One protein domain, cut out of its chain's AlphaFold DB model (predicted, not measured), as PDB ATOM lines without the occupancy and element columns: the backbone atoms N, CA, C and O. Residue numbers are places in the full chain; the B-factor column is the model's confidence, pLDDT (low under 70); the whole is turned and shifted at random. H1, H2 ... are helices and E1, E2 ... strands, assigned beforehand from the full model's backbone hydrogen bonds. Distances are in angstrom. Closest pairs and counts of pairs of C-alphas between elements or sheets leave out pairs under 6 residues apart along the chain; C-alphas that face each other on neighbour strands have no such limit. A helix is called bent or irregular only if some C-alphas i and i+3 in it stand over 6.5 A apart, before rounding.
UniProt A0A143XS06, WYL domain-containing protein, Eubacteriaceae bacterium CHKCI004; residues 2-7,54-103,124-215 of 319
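AT A GLANCE: This is residues 2 to 7, 54 to 103 and 124 to 215 of the 319 residues of the protein "WYL domain-containing protein" of Eubacteriaceae bacterium CHKCI004 (UniProt A0A143XS06). A strongly twisted sheet of five strands, bent sharply along its longest strand E2, has H3 packed on one face and the short H4 on the other. Beyond one end of this body H1 and H2 make a steeply tilted pair, with H2 close to H3, and the loop of residues 80 to 85 sticks out there. The printed part has 148 residues, with H1, H2, H3, E1, E2, E3, E4, E5 and H4 in chain order; the class is mixed, helices and strands. The sheet runs E4 E3 E2 E1 E5, antiparallel throughout. The whole is compact, with a radius of gyration of the C-alphas of 15.7 A, and spans 47 by 36 by 31 A.

IN THESE COORDINATES: H1, residues 65 to 78, begins with C-alpha 65 at (66.867, -85.959, 139.903) and is 20.2 A long. H2 is residues 87 to 99, 17.8 A, and H3 is residues 124 to 135, 16.4 A. The strands are E1, residues 141 to 148, 22.1 A; E2, residues 154 to 167, 22.9 A; E3, residues 172 to 179, 21.0 A; E4, residues 182 to 187, 16.3 A; and E5, residues 191 to 200, 21.0 A. H4, residues 207 to 215, 12.3 A, ends with C-alpha 215 at (84.760, -87.299, 153.444).

HOW THE PARTS SIT: E1 to E4 form a meander, each strand the antiparallel neighbour of the one before. E2 bends by 111 degrees at residue 160; it pairs with E1 over residues 154 to 159 and with E3 over residues 159 to 167. Within hydrogen-bond range are N 145 and O 157 of E1 and E2, 2.9 A, N 165 and O 174 of E2 and E3, 2.8 A, N 175 and O 186 of E3 and E4, 2.8 A, and N 144 and O 195 of E1 and E5, 2.7 A. Residues 2 to 3 pair in parallel with residues 164 to 165 of E2. There are three layers, helices on both faces of a sheet. H3 is on one face at a height over the sheet of 8.0 A; its closest C-alphas to E5 are Ile 133 and Ile 194, 7.1 A. H4 is on the other; its closest C-alphas to E2 are Tyr 209 and Ala 162, 6.5 A. H1 and H2 touch at a steep tilt of 50 degrees, opposite ways; their closest C-alphas are Cys 72 and Tyr 91, 6.0 A. H2 and H3 are close but not clearly touching, with the C-alphas of Ile 93 and Leu 127 closest at 7.6 A. In H1, H2, H3 and H4 every O i to N i+4 pair is within hydrogen-bond range.

THE WHOLE: The C-alphas farthest apart are those of Gly 81 and Glu 198, 48.7 A. Residues 8 to 53 and 104 to 123 are not printed; the C-alpha gaps are 9.8 A and 19.9 A. Of the links that are printed whole, none is long. Mean pLDDT of the printed part is 70.8, and residues 2 to 7, 54 to 103, 124, 127 and 167 to 171 are under 70.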
ATOM      1  N   ILE A   2      68.502 -85.381 147.890       31.34
ATOM      2  CA  ILE A   2      68.431 -86.338 148.989       31.34
ATOM      3  C   ILE A   2      69.448 -87.431 148.684       31.34
ATOM      4  O   ILE A   2      69.473 -87.926 147.559       31.34
ATOM      5  N   PHE A   3      70.319 -87.751 149.636       30.58
ATOM      6  CA  PHE A   3      71.289 -88.825 149.451       30.58
ATOM      7  C   PHE A   3      70.628 -90.148 149.795       30.58
ATOM      8  O   PHE A   3      70.020 -90.263 150.852       30.58
ATOM      9  N   PHE A   4      70.783 -91.121 148.908       34.25
ATOM     10  CA  PHE A   4      70.433 -92.516 149.109       34.25
ATOM     11  C   PHE A   4      71.569 -93.389 148.601       34.25
ATOM     12  O   PHE A   4      72.270 -93.048 147.652       34.25
ATOM     13  N   TYR A   5      71.774 -94.511 149.270       36.69
ATOM     14  CA  TYR A   5      72.908 -95.400 149.077       36.69
ATOM     15  C   TYR A   5      72.429 -96.592 148.257       36.69
ATOM     16  O   TYR A   5      71.631 -97.329 148.800       36.69
ATOM     17  N   TYR A   6      72.900 -96.767 147.015       29.23
ATOM     18  CA  TYR A   6      73.098 -98.046 146.296       29.23
ATOM     19  C   TYR A   6      73.902 -97.790 144.987       29.23
ATOM     20  O   TYR A   6      73.964 -96.660 144.497       29.23
ATOM     21  N   GLY A   7      74.627 -98.810 144.492       25.91
ATOM     22  CA  GLY A   7      75.723 -98.738 143.496       25.91
ATOM     23  C   GLY A   7      75.351 -98.425 142.027       25.91
ATOM     24  O   GLY A   7      74.196 -98.443 141.644       25.91
ATOM     25  N   ASP A  54      77.587-104.952 148.962       36.66
ATOM     26  CA  ASP A  54      78.395-105.537 150.030       36.66
ATOM     27  C   ASP A  54      77.861-104.966 151.352       36.66
ATOM     28  O   ASP A  54      77.975-103.761 151.595       36.66
ATOM     29  N   GLU A  55      77.209-105.815 152.156       37.16
ATOM     30  CA  GLU A  55      76.518-105.447 153.403       37.16
ATOM     31  C   GLU A  55      77.457-104.769 154.424       37.16
ATOM     32  O   GLU A  55      76.978-104.136 155.365       37.16
ATOM     33  N   ASN A  56      78.779-104.845 154.223       35.25
ATOM     34  CA  ASN A  56      79.775-104.371 155.180       35.25
ATOM     35  C   ASN A  56      80.561-103.120 154.749       35.25
ATOM     36  O   ASN A  56      81.468-102.699 155.471       35.25
ATOM     37  N   LEU A  57      80.255-102.529 153.592       37.25
ATOM     38  CA  LEU A  57      80.863-101.269 153.159       37.25
ATOM     39  C   LEU A  57      79.945-100.100 153.535       37.25
ATOM     40  O   LEU A  57      78.857 -99.985 152.970       37.25
ATOM     41  N   PRO A  58      80.355 -99.195 154.438       37.66
ATOM     42  CA  PRO A  58      79.633 -97.950 154.638       37.66
ATOM     43  C   PRO A  58      79.860 -97.074 153.389       37.66
ATOM     44  O   PRO A  58      80.988 -96.822 152.969       37.66
ATOM     45  N   MET A  59      78.777 -96.760 152.671       41.06
ATOM     46  CA  MET A  59      78.839 -96.073 151.368       41.06
ATOM     47  C   MET A  59      78.524 -94.577 151.527       41.06
ATOM     48  O   MET A  59      78.219 -94.110 152.608       41.06
ATOM     49  N   LEU A  60      78.583 -93.793 150.458       36.72
ATOM     50  CA  LEU A  60      77.910 -92.496 150.366       36.72
ATOM     51  C   LEU A  60      77.623 -92.270 148.887       36.72
ATOM     52  O   LEU A  60      78.508 -92.482 148.056       36.72
ATOM     53  N   ARG A  61      76.398 -91.873 148.524       44.00
ATOM     54  CA  ARG A  61      76.085 -91.593 147.122       44.00
ATOM     55  C   ARG A  61      75.170 -90.417 146.868       44.00
ATOM     56  O   ARG A  61      74.097 -90.288 147.449       44.00
ATOM     57  N   ARG A  62      75.623 -89.592 145.927       42.22
ATOM     58  CA  ARG A  62      74.943 -88.423 145.380       42.22
ATOM     59  C   ARG A  62      73.947 -88.879 144.310       42.22
ATOM     60  O   ARG A  62      74.387 -89.404 143.298       42.22
ATOM     61  N   MET A  63      72.652 -88.641 144.522       43.56
ATOM     62  CA  MET A  63      71.625 -88.773 143.481       43.56
ATOM     63  C   MET A  63      71.097 -87.395 143.087       43.56
ATOM     64  O   MET A  63      70.557 -86.657 143.921       43.56
ATOM     65  N   VAL A  64      71.269 -87.030 141.819       45.41
ATOM     66  CA  VAL A  64      70.512 -85.942 141.183       45.41
ATOM     67  C   VAL A  64      69.148 -86.464 140.710       45.41
ATOM     68  O   VAL A  64      68.889 -87.662 140.755       45.41
ATOM     69  N   LYS A  65      68.240 -85.573 140.288       49.88
ATOM     70  CA  LYS A  65      66.867 -85.959 139.903       49.88
ATOM     71  C   LYS A  65      66.835 -87.054 138.821       49.88
ATOM     72  O   LYS A  65      65.982 -87.924 138.908       49.88
ATOM     73  N   SER A  66      67.758 -87.030 137.857       44.28
ATOM     74  CA  SER A  66      67.891 -88.083 136.838       44.28
ATOM     75  C   SER A  66      68.213 -89.440 137.461       44.28
ATOM     76  O   SER A  66      67.493 -90.393 137.221       44.28
ATOM     77  N   ASP A  67      69.193 -89.495 138.367       45.00
ATOM     78  CA  ASP A  67      69.599 -90.744 139.025       45.00
ATOM     79  C   ASP A  67      68.453 -91.355 139.847       45.00
ATOM     80  O   ASP A  67      68.331 -92.573 139.955       45.00
ATOM     81  N   MET A  68      67.606 -90.506 140.442       57.06
ATOM     82  CA  MET A  68      66.418 -90.945 141.174       57.06
ATOM     83  C   MET A  68      65.384 -91.582 140.234       57.06
ATOM     84  O   MET A  68      64.789 -92.595 140.601       57.06
ATOM     85  N   ILE A  69      65.161 -90.989 139.053       54.56
ATOM     86  CA  ILE A  69      64.238 -91.503 138.029       54.56
ATOM     87  C   ILE A  69      64.762 -92.840 137.504       54.56
ATOM     88  O   ILE A  69      64.052 -93.838 137.596       54.56
ATOM     89  N   ASP A  70      66.032 -92.885 137.091       49.00
ATOM     90  CA  ASP A  70      66.684 -94.087 136.564       49.00
ATOM     91  C   ASP A  70      66.632 -95.242 137.574       49.00
ATOM     92  O   ASP A  70      66.353 -96.388 137.220       49.00
ATOM     93  N   PHE A  71      66.853 -94.946 138.862       58.97
ATOM     94  CA  PHE A  71      66.718 -95.934 139.928       58.97
ATOM     95  C   PHE A  71      65.279 -96.433 140.073       58.97
ATOM     96  O   PHE A  71      65.076 -97.639 140.201       58.97
ATOM     97  N   CYS A  72      64.285 -95.541 140.067       63.41
ATOM     98  CA  CYS A  72      62.884 -95.934 140.207       63.41
ATOM     99  C   CYS A  72      62.409 -96.784 139.023       63.41
ATOM    100  O   CYS A  72      61.715 -97.776 139.238       63.41
ATOM    101  N   GLU A  73      62.809 -96.431 137.803       60.59
ATOM    102  CA  GLU A  73      62.509 -97.189 136.587       60.59
ATOM    103  C   GLU A  73      63.199 -98.556 136.584       60.59
ATOM    104  O   GLU A  73      62.567 -99.577 136.322       60.59
ATOM    105  N   CYS A  74      64.483 -98.619 136.947       53.28
ATOM    106  CA  CYS A  74      65.176 -99.899 137.070       53.28
ATOM    107  C   CYS A  74      64.544-100.765 138.167       53.28
ATOM    108  O   CYS A  74      64.286-101.949 137.959       53.28
ATOM    109  N   TYR A  75      64.268-100.199 139.340       62.75
ATOM    110  CA  TYR A  75      63.716-100.965 140.450       62.75
ATOM    111  C   TYR A  75      62.321-101.517 140.133       62.75
ATOM    112  O   TYR A  75      62.066-102.690 140.408       62.75
ATOM    113  N   SER A  76      61.442-100.724 139.507       64.62
ATOM    114  CA  SER A  76      60.100-101.178 139.122       64.62
ATOM    115  C   SER A  76      60.136-102.317 138.098       64.62
ATOM    116  O   SER A  76      59.360-103.261 138.221       64.62
ATOM    117  N   LEU A  77      61.076-102.283 137.147       59.53
ATOM    118  CA  LEU A  77      61.246-103.320 136.121       59.53
ATOM    119  C   LEU A  77      61.779-104.652 136.669       59.53
ATOM    120  O   LEU A  77      61.473-105.707 136.113       59.53
ATOM    121  N   TYR A  78      62.590-104.626 137.733       55.41
ATOM    122  CA  TYR A  78      63.319-105.810 138.211       55.41
ATOM    123  C   TYR A  78      62.861-106.338 139.584       55.41
ATOM    124  O   TYR A  78      63.394-107.350 140.050       55.41
ATOM    125  N   ARG A  79      61.855-105.712 140.216       58.31
ATOM    126  CA  ARG A  79      61.344-106.048 141.563       58.31
ATOM    127  C   ARG A  79      60.962-107.523 141.747       58.31
ATOM    128  O   ARG A  79      61.150-108.070 142.829       58.31
ATOM    129  N   GLU A  80      60.464-108.180 140.702       50.09
ATOM    130  CA  GLU A  80      59.979-109.569 140.763       50.09
ATOM    131  C   GLU A  80      61.103-110.628 140.807       50.09
ATOM    132  O   GLU A  80      60.842-111.789 141.120       50.09
ATOM    133  N   GLY A  81      62.356-110.259 140.504       41.38
ATOM    134  CA  GLY A  81      63.439-111.224 140.263       41.38
ATOM    135  C   GLY A  81      64.288-111.621 141.476       41.38
ATOM    136  O   GLY A  81      64.800-112.740 141.509       41.38
ATOM    137  N   ALA A  82      64.470-110.728 142.455       41.81
ATOM    138  CA  ALA A  82      65.177-111.000 143.713       41.81
ATOM    139  C   ALA A  82      65.016-109.815 144.691       41.81
ATOM    140  O   ALA A  82      65.535-108.730 144.413       41.81
ATOM    141  N   PRO A  83      64.351-109.984 145.848       43.81
ATOM    142  CA  PRO A  83      64.145-108.897 146.798       43.81
ATOM    143  C   PRO A  83      65.446-108.588 147.550       43.81
ATOM    144  O   PRO A  83      65.882-109.342 148.422       43.81
ATOM    145  N   VAL A  84      66.082-107.464 147.224       43.16
ATOM    146  CA  VAL A  84      67.218-106.938 147.992       43.16
ATOM    147  C   VAL A  84      66.675-106.149 149.188       43.16
ATOM    148  O   VAL A  84      65.838-105.257 149.038       43.16
ATOM    149  N   LYS A  85      67.144-106.484 150.392       45.19
ATOM    150  CA  LYS A  85      66.681-105.892 151.658       45.19
ATOM    151  C   LYS A  85      66.825-104.359 151.655       45.19
ATOM    152  O   LYS A  85      67.882-103.830 151.333       45.19
ATOM    153  N   GLY A  86      65.771-103.642 152.053       45.75
ATOM    154  CA  GLY A  86      65.784-102.180 152.244       45.75
ATOM    155  C   GLY A  86      65.636-101.329 150.973       45.75
ATOM    156  O   GLY A  86      65.400-100.130 151.087       45.75
ATOM    157  N   LEU A  87      65.711-101.918 149.770       54.41
ATOM    158  CA  LEU A  87      65.535-101.175 148.512       54.41
ATOM    159  C   LEU A  87      64.092-100.700 148.279       54.41
ATOM    160  O   LEU A  87      63.912 -99.613 147.736       54.41
ATOM    161  N   ASP A  88      63.082-101.457 148.723       59.06
ATOM    162  CA  ASP A  88      61.664-101.077 148.581       59.06
ATOM    163  C   ASP A  88      61.355 -99.746 149.290       59.06
ATOM    164  O   ASP A  88      60.639 -98.903 148.760       59.06
ATOM    165  N   GLU A  89      61.915 -99.523 150.483       51.84
ATOM    166  CA  GLU A  89      61.703 -98.278 151.237       51.84
ATOM    167  C   GLU A  89      62.343 -97.084 150.530       51.84
ATOM    168  O   GLU A  89      61.743 -96.015 150.433       51.84
ATOM    169  N   ILE A  90      63.548 -97.275 149.992       57.03
ATOM    170  CA  ILE A  90      64.246 -96.255 149.207       57.03
ATOM    171  C   ILE A  90      63.457 -95.935 147.942       57.03
ATOM    172  O   ILE A  90      63.256 -94.764 147.638       57.03
ATOM    173  N   TYR A  91      62.963 -96.959 147.248       63.97
ATOM    174  CA  TYR A  91      62.108 -96.809 146.080       63.97
ATOM    175  C   TYR A  91      60.833 -96.023 146.391       63.97
ATOM    176  O   TYR A  91      60.547 -95.047 145.703       63.97
ATOM    177  N   LEU A  92      60.102 -96.382 147.449       58.56
ATOM    178  CA  LEU A  92      58.875 -95.682 147.843       58.56
ATOM    179  C   LEU A  92      59.140 -94.212 148.171       58.56
ATOM    180  O   LEU A  92      58.394 -93.334 147.737       58.56
ATOM    181  N   ILE A  93      60.225 -93.927 148.895       59.19
ATOM    182  CA  ILE A  93      60.582 -92.551 149.235       59.19
ATOM    183  C   ILE A  93      61.025 -91.791 147.982       59.19
ATOM    184  O   ILE A  93      60.604 -90.659 147.792       59.19
ATOM    185  N   LEU A  94      61.834 -92.384 147.102       63.19
ATOM    186  CA  LEU A  94      62.239 -91.744 145.848       63.19
ATOM    187  C   LEU A  94      61.044 -91.473 144.930       63.19
ATOM    188  O   LEU A  94      60.954 -90.372 144.391       63.19
ATOM    189  N   LYS A  95      60.094 -92.408 144.825       63.41
ATOM    190  CA  LYS A  95      58.845 -92.216 144.080       63.41
ATOM    191  C   LYS A  95      58.053 -91.040 144.659       63.41
ATOM    192  O   LYS A  95      57.688 -90.133 143.918       63.41
ATOM    193  N   TYR A  96      57.898 -90.985 145.983       56.50
ATOM    194  CA  TYR A  96      57.257 -89.859 146.669       56.50
ATOM    195  C   TYR A  96      57.975 -88.522 146.415       56.50
ATOM    196  O   TYR A  96      57.346 -87.504 146.136       56.50
ATOM    197  N   LEU A  97      59.308 -88.514 146.454       54.28
ATOM    198  CA  LEU A  97      60.128 -87.322 146.217       54.28
ATOM    199  C   LEU A  97      60.100 -86.822 144.771       54.28
ATOM    200  O   LEU A  97      60.313 -85.629 144.540       54.28
ATOM    201  N   LEU A  98      59.920 -87.728 143.813       57.69
ATOM    202  CA  LEU A  98      59.920 -87.434 142.384       57.69
ATOM    203  C   LEU A  98      58.552 -87.012 141.867       57.69
ATOM    204  O   LEU A  98      58.482 -86.077 141.068       57.69
ATOM    205  N   TYR A  99      57.504 -87.707 142.306       57.78
ATOM    206  CA  TYR A  99      56.176 -87.644 141.702       57.78
ATOM    207  C   TYR A  99      55.102 -87.095 142.655       57.78
ATOM    208  O   TYR A  99      54.013 -86.766 142.206       57.78
ATOM    209  N   GLY A 100      55.403 -86.916 143.948       48.53
ATOM    210  CA  GLY A 100      54.389 -86.530 144.931       48.53
ATOM    211  C   GLY A 100      53.339 -87.629 145.136       48.53
ATOM    212  O   GLY A 100      53.546 -88.773 144.746       48.53
ATOM    213  N   ASN A 101      52.222 -87.291 145.784       41.56
ATOM    214  CA  ASN A 101      51.115 -88.223 146.059       41.56
ATOM    215  C   ASN A 101      50.199 -88.476 144.845       41.56
ATOM    216  O   ASN A 101      49.139 -89.082 145.003       41.56
ATOM    217  N   ASP A 102      50.582 -88.008 143.659       38.53
ATOM    218  CA  ASP A 102      49.741 -88.131 142.480       38.53
ATOM    219  C   ASP A 102      49.977 -89.502 141.828       38.53
ATOM    220  O   ASP A 102      50.945 -89.745 141.111       38.53
ATOM    221  N   GLU A 103      49.021 -90.373 142.146       39.22
ATOM    222  CA  GLU A 103      48.569 -91.563 141.426       39.22
ATOM    223  C   GLU A 103      49.008 -92.960 141.931       39.22
ATOM    224  O   GLU A 103      50.164 -93.391 141.901       39.22
ATOM    225  N   LYS A 124      57.164 -96.063 159.905       66.62
ATOM    226  CA  LYS A 124      56.176 -95.051 159.483       66.62
ATOM    227  C   LYS A 124      56.523 -93.676 160.055       66.62
ATOM    228  O   LYS A 124      56.298 -92.656 159.423       66.62
ATOM    229  N   LYS A 125      57.136 -93.660 161.240       73.31
ATOM    230  CA  LYS A 125      57.714 -92.482 161.877       73.31
ATOM    231  C   LYS A 125      58.704 -91.711 160.992       73.31
ATOM    232  O   LYS A 125      58.591 -90.493 160.916       73.31
ATOM    233  N   THR A 126      59.646 -92.381 160.336       71.38
ATOM    234  CA  THR A 126      60.640 -91.768 159.444       71.38
ATOM    235  C   THR A 126      59.987 -91.171 158.206       71.38
ATOM    236  O   THR A 126      60.294 -90.030 157.866       71.38
ATOM    237  N   LEU A 127      59.052 -91.895 157.581       68.62
ATOM    238  CA  LEU A 127      58.277 -91.396 156.437       68.62
ATOM    239  C   LEU A 127      57.460 -90.164 156.829       68.62
ATOM    240  O   LEU A 127      57.654 -89.098 156.256       68.62
ATOM    241  N   ASN A 128      56.672 -90.263 157.901       73.12
ATOM    242  CA  ASN A 128      55.894 -89.144 158.434       73.12
ATOM    243  C   ASN A 128      56.785 -87.944 158.797       73.12
ATOM    244  O   ASN A 128      56.370 -86.793 158.691       73.12
ATOM    245  N   CYS A 129      58.003 -88.186 159.289       80.56
ATOM    246  CA  CYS A 129      58.951 -87.118 159.588       80.56
ATOM    247  C   CYS A 129      59.464 -86.450 158.311       80.56
ATOM    248  O   CYS A 129      59.565 -85.226 158.266       80.56
ATOM    249  N   LEU A 130      59.783 -87.234 157.283       76.25
ATOM    250  CA  LEU A 130      60.231 -86.727 155.992       76.25
ATOM    251  C   LEU A 130      59.129 -85.897 155.321       76.25
ATOM    252  O   LEU A 130      59.402 -84.779 154.901       76.25
ATOM    253  N   GLU A 131      57.885 -86.378 155.319       70.44
ATOM    254  CA  GLU A 131      56.714 -85.631 154.836       70.44
ATOM    255  C   GLU A 131      56.583 -84.273 155.535       70.44
ATOM    256  O   GLU A 131      56.483 -83.238 154.876       70.44
ATOM    257  N   LYS A 132      56.679 -84.249 156.872       80.44
ATOM    258  CA  LYS A 132      56.656 -83.001 157.652       80.44
ATOM    259  C   LYS A 132      57.788 -82.052 157.271       80.44
ATOM    260  O   LYS A 132      57.567 -80.853 157.217       80.44
ATOM    261  N   ILE A 133      58.994 -82.562 157.016       80.44
ATOM    262  CA  ILE A 133      60.132 -81.733 156.591       80.44
ATOM    263  C   ILE A 133      59.875 -81.145 155.203       80.44
ATOM    264  O   ILE A 133      60.154 -79.970 154.986       80.44
ATOM    265  N   LEU A 134      59.362 -81.943 154.266       73.75
ATOM    266  CA  LEU A 134      59.121 -81.504 152.890       73.75
ATOM    267  C   LEU A 134      57.944 -80.537 152.759       73.75
ATOM    268  O   LEU A 134      57.945 -79.730 151.832       73.75
ATOM    269  N   ALA A 135      56.975 -80.609 153.671       75.19
ATOM    270  CA  ALA A 135      55.879 -79.649 153.761       75.19
ATOM    271  C   ALA A 135      56.346 -78.252 154.215       75.19
ATOM    272  O   ALA A 135      55.675 -77.261 153.943       75.19
ATOM    273  N   GLU A 136      57.496 -78.161 154.887       79.62
ATOM    274  CA  GLU A 136      58.069 -76.901 155.357       79.62
ATOM    275  C   GLU A 136      59.022 -76.297 154.305       79.62
ATOM    276  O   GLU A 136      59.716 -77.028 153.588       79.62
ATOM    277  N   PRO A 137      59.165 -74.961 154.224       79.56
ATOM    278  CA  PRO A 137      60.088 -74.297 153.300       79.56
ATOM    279  C   PRO A 137      61.557 -74.371 153.777       79.56
ATOM    280  O   PRO A 137      62.299 -73.390 153.720       79.56
ATOM    281  N   TYR A 138      62.013 -75.556 154.201       81.00
ATOM    282  CA  TYR A 138      63.324 -75.812 154.822       81.00
ATOM    283  C   TYR A 138      64.530 -75.407 153.959       81.00
ATOM    284  O   TYR A 138      65.647 -75.261 154.454       81.00
ATOM    285  N   LYS A 139      64.325 -75.268 152.645       82.12
ATOM    286  CA  LYS A 139      65.350 -74.824 151.689       82.12
ATOM    287  C   LYS A 139      65.692 -73.345 151.859       82.12
ATOM    288  O   LYS A 139      66.804 -72.952 151.538       82.12
ATOM    289  N   PHE A 140      64.733 -72.555 152.338       79.38
ATOM    290  CA  PHE A 140      64.829 -71.103 152.464       79.38
ATOM    291  C   PHE A 140      64.919 -70.659 153.920       79.38
ATOM    292  O   PHE A 140      65.524 -69.631 154.204       79.38
ATOM    293  N   PHE A 141      64.374 -71.450 154.847       87.50
ATOM    294  CA  PHE A 141      64.329 -71.122 156.267       87.50
ATOM    295  C   PHE A 141      64.803 -72.284 157.141       87.50
ATOM    296  O   PHE A 141      64.674 -73.455 156.782       87.50
ATOM    297  N   ALA A 142      65.367 -71.962 158.302       93.94
ATOM    298  CA  ALA A 142      65.788 -72.946 159.286       93.94
ATOM    299  C   ALA A 142      64.575 -73.602 159.959       93.94
ATOM    300  O   ALA A 142      63.523 -72.983 160.149       93.94
ATOM    301  N   LEU A 143      64.748 -74.855 160.367       94.25
ATOM    302  CA  LEU A 143      63.741 -75.638 161.069       94.25
ATOM    303  C   LEU A 143      64.002 -75.612 162.575       94.25
ATOM    304  O   LEU A 143      65.093 -75.944 163.033       94.25
ATOM    305  N   HIS A 144      62.980 -75.293 163.362       95.94
ATOM    306  CA  HIS A 144      62.981 -75.542 164.795       95.94
ATOM    307  C   HIS A 144      62.650 -77.013 165.042       95.94
ATOM    308  O   HIS A 144      61.523 -77.458 164.802       95.94
ATOM    309  N   ILE A 145      63.633 -77.776 165.518       95.38
ATOM    310  CA  ILE A 145      63.525 -79.228 165.669       95.38
ATOM    311  C   ILE A 145      63.673 -79.606 167.137       95.38
ATOM    312  O   ILE A 145      64.630 -79.207 167.798       95.38
ATOM    313  N   SER A 146      62.742 -80.419 167.636       94.00
ATOM    314  CA  SER A 146      62.875 -81.125 168.916       94.00
ATOM    315  C   SER A 146      63.130 -82.604 168.652       94.00
ATOM    316  O   SER A 146      62.313 -83.257 168.000       94.00
ATOM    317  N   TYR A 147      64.244 -83.136 169.151       93.69
ATOM    318  CA  TYR A 147      64.633 -84.527 168.926       93.69
ATOM    319  C   TYR A 147      65.233 -85.170 170.175       93.69
ATOM    320  O   TYR A 147      65.727 -84.491 171.084       93.69
ATOM    321  N   ARG A 148      65.190 -86.502 170.211       91.25
ATOM    322  CA  ARG A 148      65.795 -87.299 171.277       91.25
ATOM    323  C   ARG A 148      67.226 -87.673 170.906       91.25
ATOM    324  O   ARG A 148      67.473 -88.329 169.899       91.25
ATOM    325  N   THR A 149      68.178 -87.258 171.729       87.94
ATOM    326  CA  THR A 149      69.591 -87.630 171.581       87.94
ATOM    327  C   THR A 149      69.812 -89.119 171.854       87.94
ATOM    328  O   THR A 149      68.993 -89.768 172.506       87.94
ATOM    329  N   HIS A 150      70.953 -89.661 171.414       79.31
ATOM    330  CA  HIS A 150      71.333 -91.048 171.712       79.31
ATOM    331  C   HIS A 150      71.428 -91.320 173.224       79.31
ATOM    332  O   HIS A 150      71.030 -92.381 173.688       79.31
ATOM    333  N   ALA A 151      71.876 -90.331 174.005       84.12
ATOM    334  CA  ALA A 151      71.920 -90.402 175.467       84.12
ATOM    335  C   ALA A 151      70.527 -90.338 176.133       84.12
ATOM    336  O   ALA A 151      70.417 -90.406 177.352       84.12
ATOM    337  N   GLY A 152      69.453 -90.202 175.349       85.12
ATOM    338  CA  GLY A 152      68.072 -90.264 175.819       85.12
ATOM    339  C   GLY A 152      67.443 -88.917 176.175       85.12
ATOM    340  O   GLY A 152      66.222 -88.874 176.323       85.12
ATOM    341  N   TYR A 153      68.227 -87.837 176.248       89.88
ATOM    342  CA  TYR A 153      67.747 -86.487 176.559       89.88
ATOM    343  C   TYR A 153      67.107 -85.798 175.355       89.88
ATOM    344  O   TYR A 153      67.485 -86.043 174.205       89.88
ATOM    345  N   TRP A 154      66.185 -84.883 175.637       92.00
ATOM    346  CA  TRP A 154      65.567 -84.018 174.641       92.00
ATOM    347  C   TRP A 154      66.448 -82.815 174.336       92.00
ATOM    348  O   TRP A 154      66.913 -82.134 175.249       92.00
ATOM    349  N   LYS A 155      66.629 -82.524 173.049       93.75
ATOM    350  CA  LYS A 155      67.329 -81.327 172.584       93.75
ATOM    351  C   LYS A 155      66.460 -80.564 171.592       93.75
ATOM    352  O   LYS A 155      65.732 -81.166 170.801       93.75
ATOM    353  N   LYS A 156      66.541 -79.234 171.655       94.88
ATOM    354  CA  LYS A 156      65.894 -78.307 170.722       94.88
ATOM    355  C   LYS A 156      66.967 -77.510 169.999       94.88
ATOM    356  O   LYS A 156      67.894 -77.049 170.660       94.88
ATOM    357  N   ILE A 157      66.851 -77.388 168.682       95.44
ATOM    358  CA  ILE A 157      67.818 -76.680 167.832       95.44
ATOM    359  C   ILE A 157      67.105 -75.896 166.729       95.44
ATOM    360  O   ILE A 157      65.984 -76.256 166.352       95.44
ATOM    361  N   ASN A 158      67.772 -74.877 166.185       95.44
ATOM    362  CA  ASN A 158      67.341 -74.161 164.984       95.44
ATOM    363  C   ASN A 158      68.236 -74.580 163.814       95.44
ATOM    364  O   ASN A 158      69.241 -73.935 163.506       95.44
ATOM    365  N   LEU A 159      67.866 -75.687 163.178       96.00
ATOM    366  CA  LEU A 159      68.661 -76.333 162.146       96.00
ATOM    367  C   LEU A 159      68.464 -75.652 160.791       96.00
ATOM    368  O   LEU A 159      67.417 -75.800 160.157       96.00
ATOM    369  N   SER A 160      69.501 -74.986 160.299       94.31
ATOM    370  CA  SER A 160      69.615 -74.693 158.873       94.31
ATOM    371  C   SER A 160      70.000 -75.991 158.161       94.31
ATOM    372  O   SER A 160      71.025 -76.591 158.477       94.31
ATOM    373  N   VAL A 161      69.167 -76.479 157.244       89.56
ATOM    374  CA  VAL A 161      69.385 -77.777 156.586       89.56
ATOM    375  C   VAL A 161      70.288 -77.592 155.371       89.56
ATOM    376  O   VAL A 161      69.918 -76.896 154.426       89.56
ATOM    377  N   ALA A 162      71.443 -78.259 155.351       85.69
ATOM    378  CA  ALA A 162      72.271 -78.335 154.152       85.69
ATOM    379  C   ALA A 162      71.778 -79.450 153.226       85.69
ATOM    380  O   ALA A 162      71.530 -79.218 152.042       85.69
ATOM    381  N   TYR A 163      71.615 -80.651 153.788       80.12
ATOM    382  CA  TYR A 163      71.293 -81.863 153.048       80.12
ATOM    383  C   TYR A 163      70.493 -82.869 153.885       80.12
ATOM    384  O   TYR A 163      70.630 -82.936 155.104       80.12
ATOM    385  N   ILE A 164      69.704 -83.704 153.205       80.38
ATOM    386  CA  ILE A 164      69.062 -84.892 153.786       80.38
ATOM    387  C   ILE A 164      69.862 -86.109 153.330       80.38
ATOM    388  O   ILE A 164      69.990 -86.334 152.124       80.38
ATOM    389  N   VAL A 165      70.413 -86.861 154.278       74.88
ATOM    390  CA  VAL A 165      71.368 -87.944 154.043       74.88
ATOM    391  C   VAL A 165      70.790 -89.266 154.538       74.88
ATOM    392  O   VAL A 165      70.551 -89.427 155.730       74.88
ATOM    393  N   TYR A 166      70.540 -90.219 153.648       71.75
ATOM    394  CA  TYR A 166      70.349 -91.618 154.034       71.75
ATOM    395  C   TYR A 166      71.700 -92.259 154.314       71.75
ATOM    396  O   TYR A 166      72.664 -91.783 153.749       71.75
ATOM    397  N   VAL A 167      71.779 -93.307 155.129       68.88
ATOM    398  CA  VAL A 167      73.011 -94.029 155.478       68.88
ATOM    399  C   VAL A 167      72.724 -95.532 155.450       68.88
ATOM    400  O   VAL A 167      71.933 -95.978 156.276       68.88
ATOM    401  N   VAL A 168      73.293 -96.319 154.516       62.59
ATOM    402  CA  VAL A 168      72.925 -97.755 154.337       62.59
ATOM    403  C   VAL A 168      73.465 -98.677 155.397       62.59
ATOM    404  O   VAL A 168      72.700 -99.511 155.862       62.59
ATOM    405  N   ASP A 169      74.718 -98.533 155.817       61.47
ATOM    406  CA  ASP A 169      75.286 -99.374 156.881       61.47
ATOM    407  C   ASP A 169      74.465 -99.253 158.173       61.47
ATOM    408  O   ASP A 169      74.306-100.214 158.923       61.47
ATOM    409  N   LYS A 170      73.869 -98.074 158.396       68.94
ATOM    410  CA  LYS A 170      72.970 -97.797 159.527       68.94
ATOM    411  C   LYS A 170      71.484 -97.921 159.163       68.94
ATOM    412  O   LYS A 170      70.653 -97.779 160.058       68.94
ATOM    413  N   ASN A 171      71.157 -98.172 157.891       65.94
ATOM    414  CA  ASN A 171      69.815 -98.170 157.292       65.94
ATOM    415  C   ASN A 171      68.922 -97.044 157.851       65.94
ATOM    416  O   ASN A 171      67.829 -97.284 158.372       65.94
ATOM    417  N   ARG A 172      69.434 -95.806 157.853       74.69
ATOM    418  CA  ARG A 172      68.820 -94.697 158.595       74.69
ATOM    419  C   ARG A 172      68.998 -93.353 157.915       74.69
ATOM    420  O   ARG A 172      69.984 -93.086 157.242       74.69
ATOM    421  N   TRP A 173      68.019 -92.491 158.140       77.75
ATOM    422  CA  TRP A 173      67.948 -91.150 157.594       77.75
ATOM    423  C   TRP A 173      68.415 -90.084 158.561       77.75
ATOM    424  O   TRP A 173      68.081 -90.136 159.744       77.75
ATOM    425  N   TYR A 174      69.081 -89.065 158.028       86.25
ATOM    426  CA  TYR A 174      69.619 -87.952 158.787       86.25
ATOM    427  C   TYR A 174      69.389 -86.608 158.087       86.25
ATOM    428  O   TYR A 174      69.461 -86.492 156.867       86.25
ATOM    429  N   LEU A 175      69.164 -85.564 158.878       90.00
ATOM    430  CA  LEU A 175      69.337 -84.179 158.465       90.00
ATOM    431  C   LEU A 175      70.757 -83.751 158.800       90.00
ATOM    432  O   LEU A 175      71.164 -83.851 159.955       90.00
ATOM    433  N   MET A 176      71.486 -83.248 157.811       90.12
ATOM    434  CA  MET A 176      72.795 -82.635 157.992       90.12
ATOM    435  C   MET A 176      72.689 -81.132 157.750       90.12
ATOM    436  O   MET A 176      72.112 -80.680 156.756       90.12
ATOM    437  N   GLY A 177      73.278 -80.350 158.641       92.62
ATOM    438  CA  GLY A 177      73.252 -78.900 158.545       92.62
ATOM    439  C   GLY A 177      74.011 -78.247 159.684       92.62
ATOM    440  O   GLY A 177      75.003 -78.797 160.166       92.62
ATOM    441  N   GLU A 178      73.533 -77.090 160.126       94.81
ATOM    442  CA  GLU A 178      74.123 -76.381 161.255       94.81
ATOM    443  C   GLU A 178      73.078 -75.762 162.169       94.81
ATOM    444  O   GLU A 178      72.026 -75.293 161.729       94.81
ATOM    445  N   ASP A 179      73.397 -75.764 163.456       94.19
ATOM    446  CA  ASP A 179      72.715 -74.965 164.459       94.19
ATOM    447  C   ASP A 179      73.622 -73.774 164.767       94.19
ATOM    448  O   ASP A 179      74.754 -73.946 165.232       94.19
ATOM    449  N   GLU A 180      73.145 -72.581 164.416       86.00
ATOM    450  CA  GLU A 180      73.920 -71.330 164.374       86.00
ATOM    451  C   GLU A 180      75.135 -71.395 163.437       86.00
ATOM    452  O   GLU A 180      75.054 -70.895 162.321       86.00
ATOM    453  N   THR A 181      76.231 -72.002 163.888       84.81
ATOM    454  CA  THR A 181      77.497 -72.189 163.154       84.81
ATOM    455  C   THR A 181      78.107 -73.577 163.363       84.81
ATOM    456  O   THR A 181      79.104 -73.933 162.727       84.81
ATOM    457  N   LYS A 182      77.529 -74.378 164.265       90.69
ATOM    458  CA  LYS A 182      78.045 -75.696 164.630       90.69
ATOM    459  C   LYS A 182      77.422 -76.743 163.711       90.69
ATOM    460  O   LYS A 182      76.195 -76.816 163.663       90.69
ATOM    461  N   PRO A 183      78.223 -77.570 163.012       92.00
ATOM    462  CA  PRO A 183      77.696 -78.691 162.246       92.00
ATOM    463  C   PRO A 183      76.875 -79.622 163.139       92.00
ATOM    464  O   PRO A 183      77.302 -79.975 164.241       92.00
ATOM    465  N   VAL A 184      75.699 -80.020 162.667       92.88
ATOM    466  CA  VAL A 184      74.812 -80.953 163.365       92.88
ATOM    467  C   VAL A 184      74.275 -81.978 162.378       92.88
ATOM    468  O   VAL A 184      73.913 -81.655 161.246       92.88
ATOM    469  N   ILE A 185      74.204 -83.223 162.843       91.12
ATOM    470  CA  ILE A 185      73.522 -84.317 162.167       91.12
ATOM    471  C   ILE A 185      72.425 -84.837 163.097       91.12
ATOM    472  O   ILE A 185      72.695 -85.176 164.251       91.12
ATOM    473  N   VAL A 186      71.189 -84.900 162.604       91.62
ATOM    474  CA  VAL A 186      70.018 -85.347 163.370       91.62
ATOM    475  C   VAL A 186      69.349 -86.520 162.660       91.62
ATOM    476  O   VAL A 186      68.902 -86.344 161.530       91.62
ATOM    477  N   PRO A 187      69.223 -87.697 163.291       89.44
ATOM    478  CA  PRO A 187      68.460 -88.794 162.711       89.44
ATOM    479  C   PRO A 187      66.964 -88.457 162.616       89.44
ATOM    480  O   PRO A 187      66.393 -87.955 163.584       89.44
ATOM    481  N   LEU A 188      66.309 -88.759 161.492       86.81
ATOM    482  CA  LEU A 188      64.903 -88.384 161.254       86.81
ATOM    483  C   LEU A 188      63.930 -89.066 162.223       86.81
ATOM    484  O   LEU A 188      63.048 -88.430 162.783       86.81
ATOM    485  N   ASP A 189      64.111 -90.354 162.477       84.00
ATOM    486  CA  ASP A 189      63.320 -91.142 163.433       84.00
ATOM    487  C   ASP A 189      63.481 -90.680 164.897       84.00
ATOM    488  O   ASP A 189      62.667 -91.028 165.759       84.00
ATOM    489  N   ALA A 190      64.509 -89.884 165.204       89.56
ATOM    490  CA  ALA A 190      64.704 -89.277 166.517       89.56
ATOM    491  C   ALA A 190      63.927 -87.961 166.695       89.56
ATOM    492  O   ALA A 190      63.792 -87.486 167.827       89.56
ATOM    493  N   ILE A 191      63.419 -87.378 165.608       91.81
ATOM    494  CA  ILE A 191      62.678 -86.118 165.613       91.81
ATOM    495  C   ILE A 191      61.237 -86.355 166.079       91.81
ATOM    496  O   ILE A 191      60.585 -87.330 165.703       91.81
ATOM    497  N   ASP A 192      60.743 -85.444 166.914       89.62
ATOM    498  CA  ASP A 192      59.362 -85.438 167.409       89.62
ATOM    499  C   ASP A 192      58.559 -84.268 166.835       89.62
ATOM    500  O   ASP A 192      57.430 -84.433 166.367       89.62
ATOM    501  N   ARG A 193      59.164 -83.073 166.825       90.38
ATOM    502  CA  ARG A 193      58.523 -81.840 166.354       90.38
ATOM    503  C   ARG A 193      59.417 -81.095 165.384       90.38
ATOM    504  O   ARG A 193      60.617 -80.971 165.623       90.38
ATOM    505  N   ILE A 194      58.782 -80.563 164.348       91.94
ATOM    506  CA  ILE A 194      59.364 -79.713 163.314       91.94
ATOM    507  C   ILE A 194      58.439 -78.511 163.172       91.94
ATOM    508  O   ILE A 194      57.218 -78.680 163.191       91.94
ATOM    509  N   LYS A 195      59.022 -77.320 163.077       92.69
ATOM    510  CA  LYS A 195      58.339 -76.089 162.677       92.69
ATOM    511  C   LYS A 195      59.300 -75.224 161.878       92.69
ATOM    512  O   LYS A 195      60.482 -75.177 162.219       92.69
ATOM    513  N   CYS A 196      58.812 -74.506 160.877       89.25
ATOM    514  CA  CYS A 196      59.608 -73.459 160.247       89.25
ATOM    515  C   CYS A 196      59.898 -72.305 161.221       89.25
ATOM    516  O   CYS A 196      59.109 -72.007 162.120       89.25
ATOM    517  N   THR A 197      61.045 -71.659 161.035       92.12
ATOM    518  CA  THR A 197      61.412 -70.400 161.699       92.12
ATOM    519  C   THR A 197      61.481 -69.266 160.681       92.12
ATOM    520  O   THR A 197      61.391 -69.500 159.480       92.12
ATOM    521  N   GLU A 198      61.684 -68.038 161.151       90.56
ATOM    522  CA  GLU A 198      61.938 -66.872 160.289       90.56
ATOM    523  C   GLU A 198      63.417 -66.750 159.877       90.56
ATOM    524  O   GLU A 198      63.774 -65.925 159.039       90.56
ATOM    525  N   LYS A 199      64.308 -67.567 160.458       92.31
ATOM    526  CA  LYS A 199      65.744 -67.513 160.173       92.31
ATOM    527  C   LYS A 199      66.016 -68.065 158.778       92.31
ATOM    528  O   LYS A 199      65.707 -69.219 158.501       92.31
ATOM    529  N   GLU A 200      66.669 -67.274 157.936       92.81
ATOM    530  CA  GLU A 200      67.058 -67.682 156.586       92.81
ATOM    531  C   GLU A 200      68.070 -68.846 156.599       92.81
ATOM    532  O   GLU A 200      69.050 -68.850 157.354       92.81
ATOM    533  N   ASN A 201      67.853 -69.828 155.724       89.44
ATOM    534  CA  ASN A 201      68.769 -70.931 155.477       89.44
ATOM    535  C   ASN A 201      69.694 -70.606 154.296       89.44
ATOM    536  O   ASN A 201      69.317 -70.730 153.134       89.44
ATOM    537  N   LYS A 202      70.942 -70.258 154.609       89.31
ATOM    538  CA  LYS A 202      71.974 -69.910 153.617       89.31
ATOM    539  C   LYS A 202      72.869 -71.079 153.218       89.31
ATOM    540  O   LYS A 202      73.755 -70.916 152.382       89.31
ATOM    541  N   ILE A 203      72.681 -72.246 153.837       86.06
ATOM    542  CA  ILE A 203      73.600 -73.380 153.694       86.06
ATOM    543  C   ILE A 203      73.028 -74.552 152.903       86.06
ATOM    544  O   ILE A 203      73.717 -75.560 152.722       86.06
ATOM    545  N   TYR A 204      71.799 -74.428 152.403       83.19
ATOM    546  CA  TYR A 204      71.215 -75.416 151.505       83.19
ATOM    547  C   TYR A 204      72.113 -75.588 150.266       83.19
ATOM    548  O   TYR A 204      72.412 -74.625 149.564       83.19
ATOM    549  N   HIS A 205      72.599 -76.812 150.025       79.31
ATOM    550  CA  HIS A 205      73.612 -77.139 148.997       79.31
ATOM    551  C   HIS A 205      74.979 -76.454 149.120       79.31
ATOM    552  O   HIS A 205      75.754 -76.421 148.161       79.31
ATOM    553  N   HIS A 206      75.344 -75.952 150.296       80.81
ATOM    554  CA  HIS A 206      76.639 -75.300 150.462       80.81
ATOM    555  C   HIS A 206      77.812 -76.286 150.302       80.81
ATOM    556  O   HIS A 206      77.794 -77.405 150.829       80.81
ATOM    557  N   LYS A 207      78.876 -75.852 149.605       82.50
ATOM    558  CA  LYS A 207      80.047 -76.685 149.252       82.50
ATOM    559  C   LYS A 207      80.742 -77.300 150.469       82.50
ATOM    560  O   LYS A 207      81.118 -78.462 150.421       82.50
ATOM    561  N   LYS A 208      80.831 -76.555 151.578       88.69
ATOM    562  CA  LYS A 208      81.359 -77.046 152.868       88.69
ATOM    563  C   LYS A 208      80.712 -78.372 153.286       88.69
ATOM    564  O   LYS A 208      81.406 -79.328 153.589       88.69
ATOM    565  N   TYR A 209      79.381 -78.438 153.283       85.00
ATOM    566  CA  TYR A 209      78.657 -79.635 153.718       85.00
ATOM    567  C   TYR A 209      78.697 -80.749 152.676       85.00
ATOM    568  O   TYR A 209      78.642 -81.917 153.040       85.00
ATOM    569  N   LYS A 210      78.862 -80.398 151.395       81.44
ATOM    570  CA  LYS A 210      79.144 -81.378 150.345       81.44
ATOM    571  C   LYS A 210      80.470 -82.099 150.610       81.44
ATOM    572  O   LYS A 210      80.487 -83.320 150.610       81.44
ATOM    573  N   GLN A 211      81.530 -81.346 150.898       83.81
ATOM    574  CA  GLN A 211      82.844 -81.902 151.214       83.81
ATOM    575  C   GLN A 211      82.796 -82.783 152.470       83.81
ATOM    576  O   GLN A 211      83.291 -83.902 152.445       83.81
ATOM    577  N   ILE A 212      82.137 -82.323 153.543       85.75
ATOM    578  CA  ILE A 212      81.970 -83.134 154.762       85.75
ATOM    579  C   ILE A 212      81.263 -84.455 154.430       85.75
ATOM    580  O   ILE A 212      81.707 -85.499 154.893       85.75
ATOM    581  N   ALA A 213      80.203 -84.431 153.614       78.88
ATOM    582  CA  ALA A 213      79.539 -85.656 153.184       78.88
ATOM    583  C   ALA A 213      80.482 -86.565 152.381       78.88
ATOM    584  O   ALA A 213      80.545 -87.746 152.681       78.88
ATOM    585  N   GLU A 214      81.236 -86.040 151.413       77.44
ATOM    586  CA  GLU A 214      82.184 -86.823 150.597       77.44
ATOM    587  C   GLU A 214      83.306 -87.461 151.444       77.44
ATOM    588  O   GLU A 214      83.696 -88.601 151.198       77.44
ATOM    589  N   GLU A 215      83.763 -86.782 152.498       83.56
ATOM    590  CA  GLU A 215      84.760 -87.299 153.444       83.56
ATOM    591  C   GLU A 215      84.186 -88.365 154.399       83.56
ATOM    592  O   GLU A 215      84.943 -89.163 154.949       83.56
TER     593      GLU A 215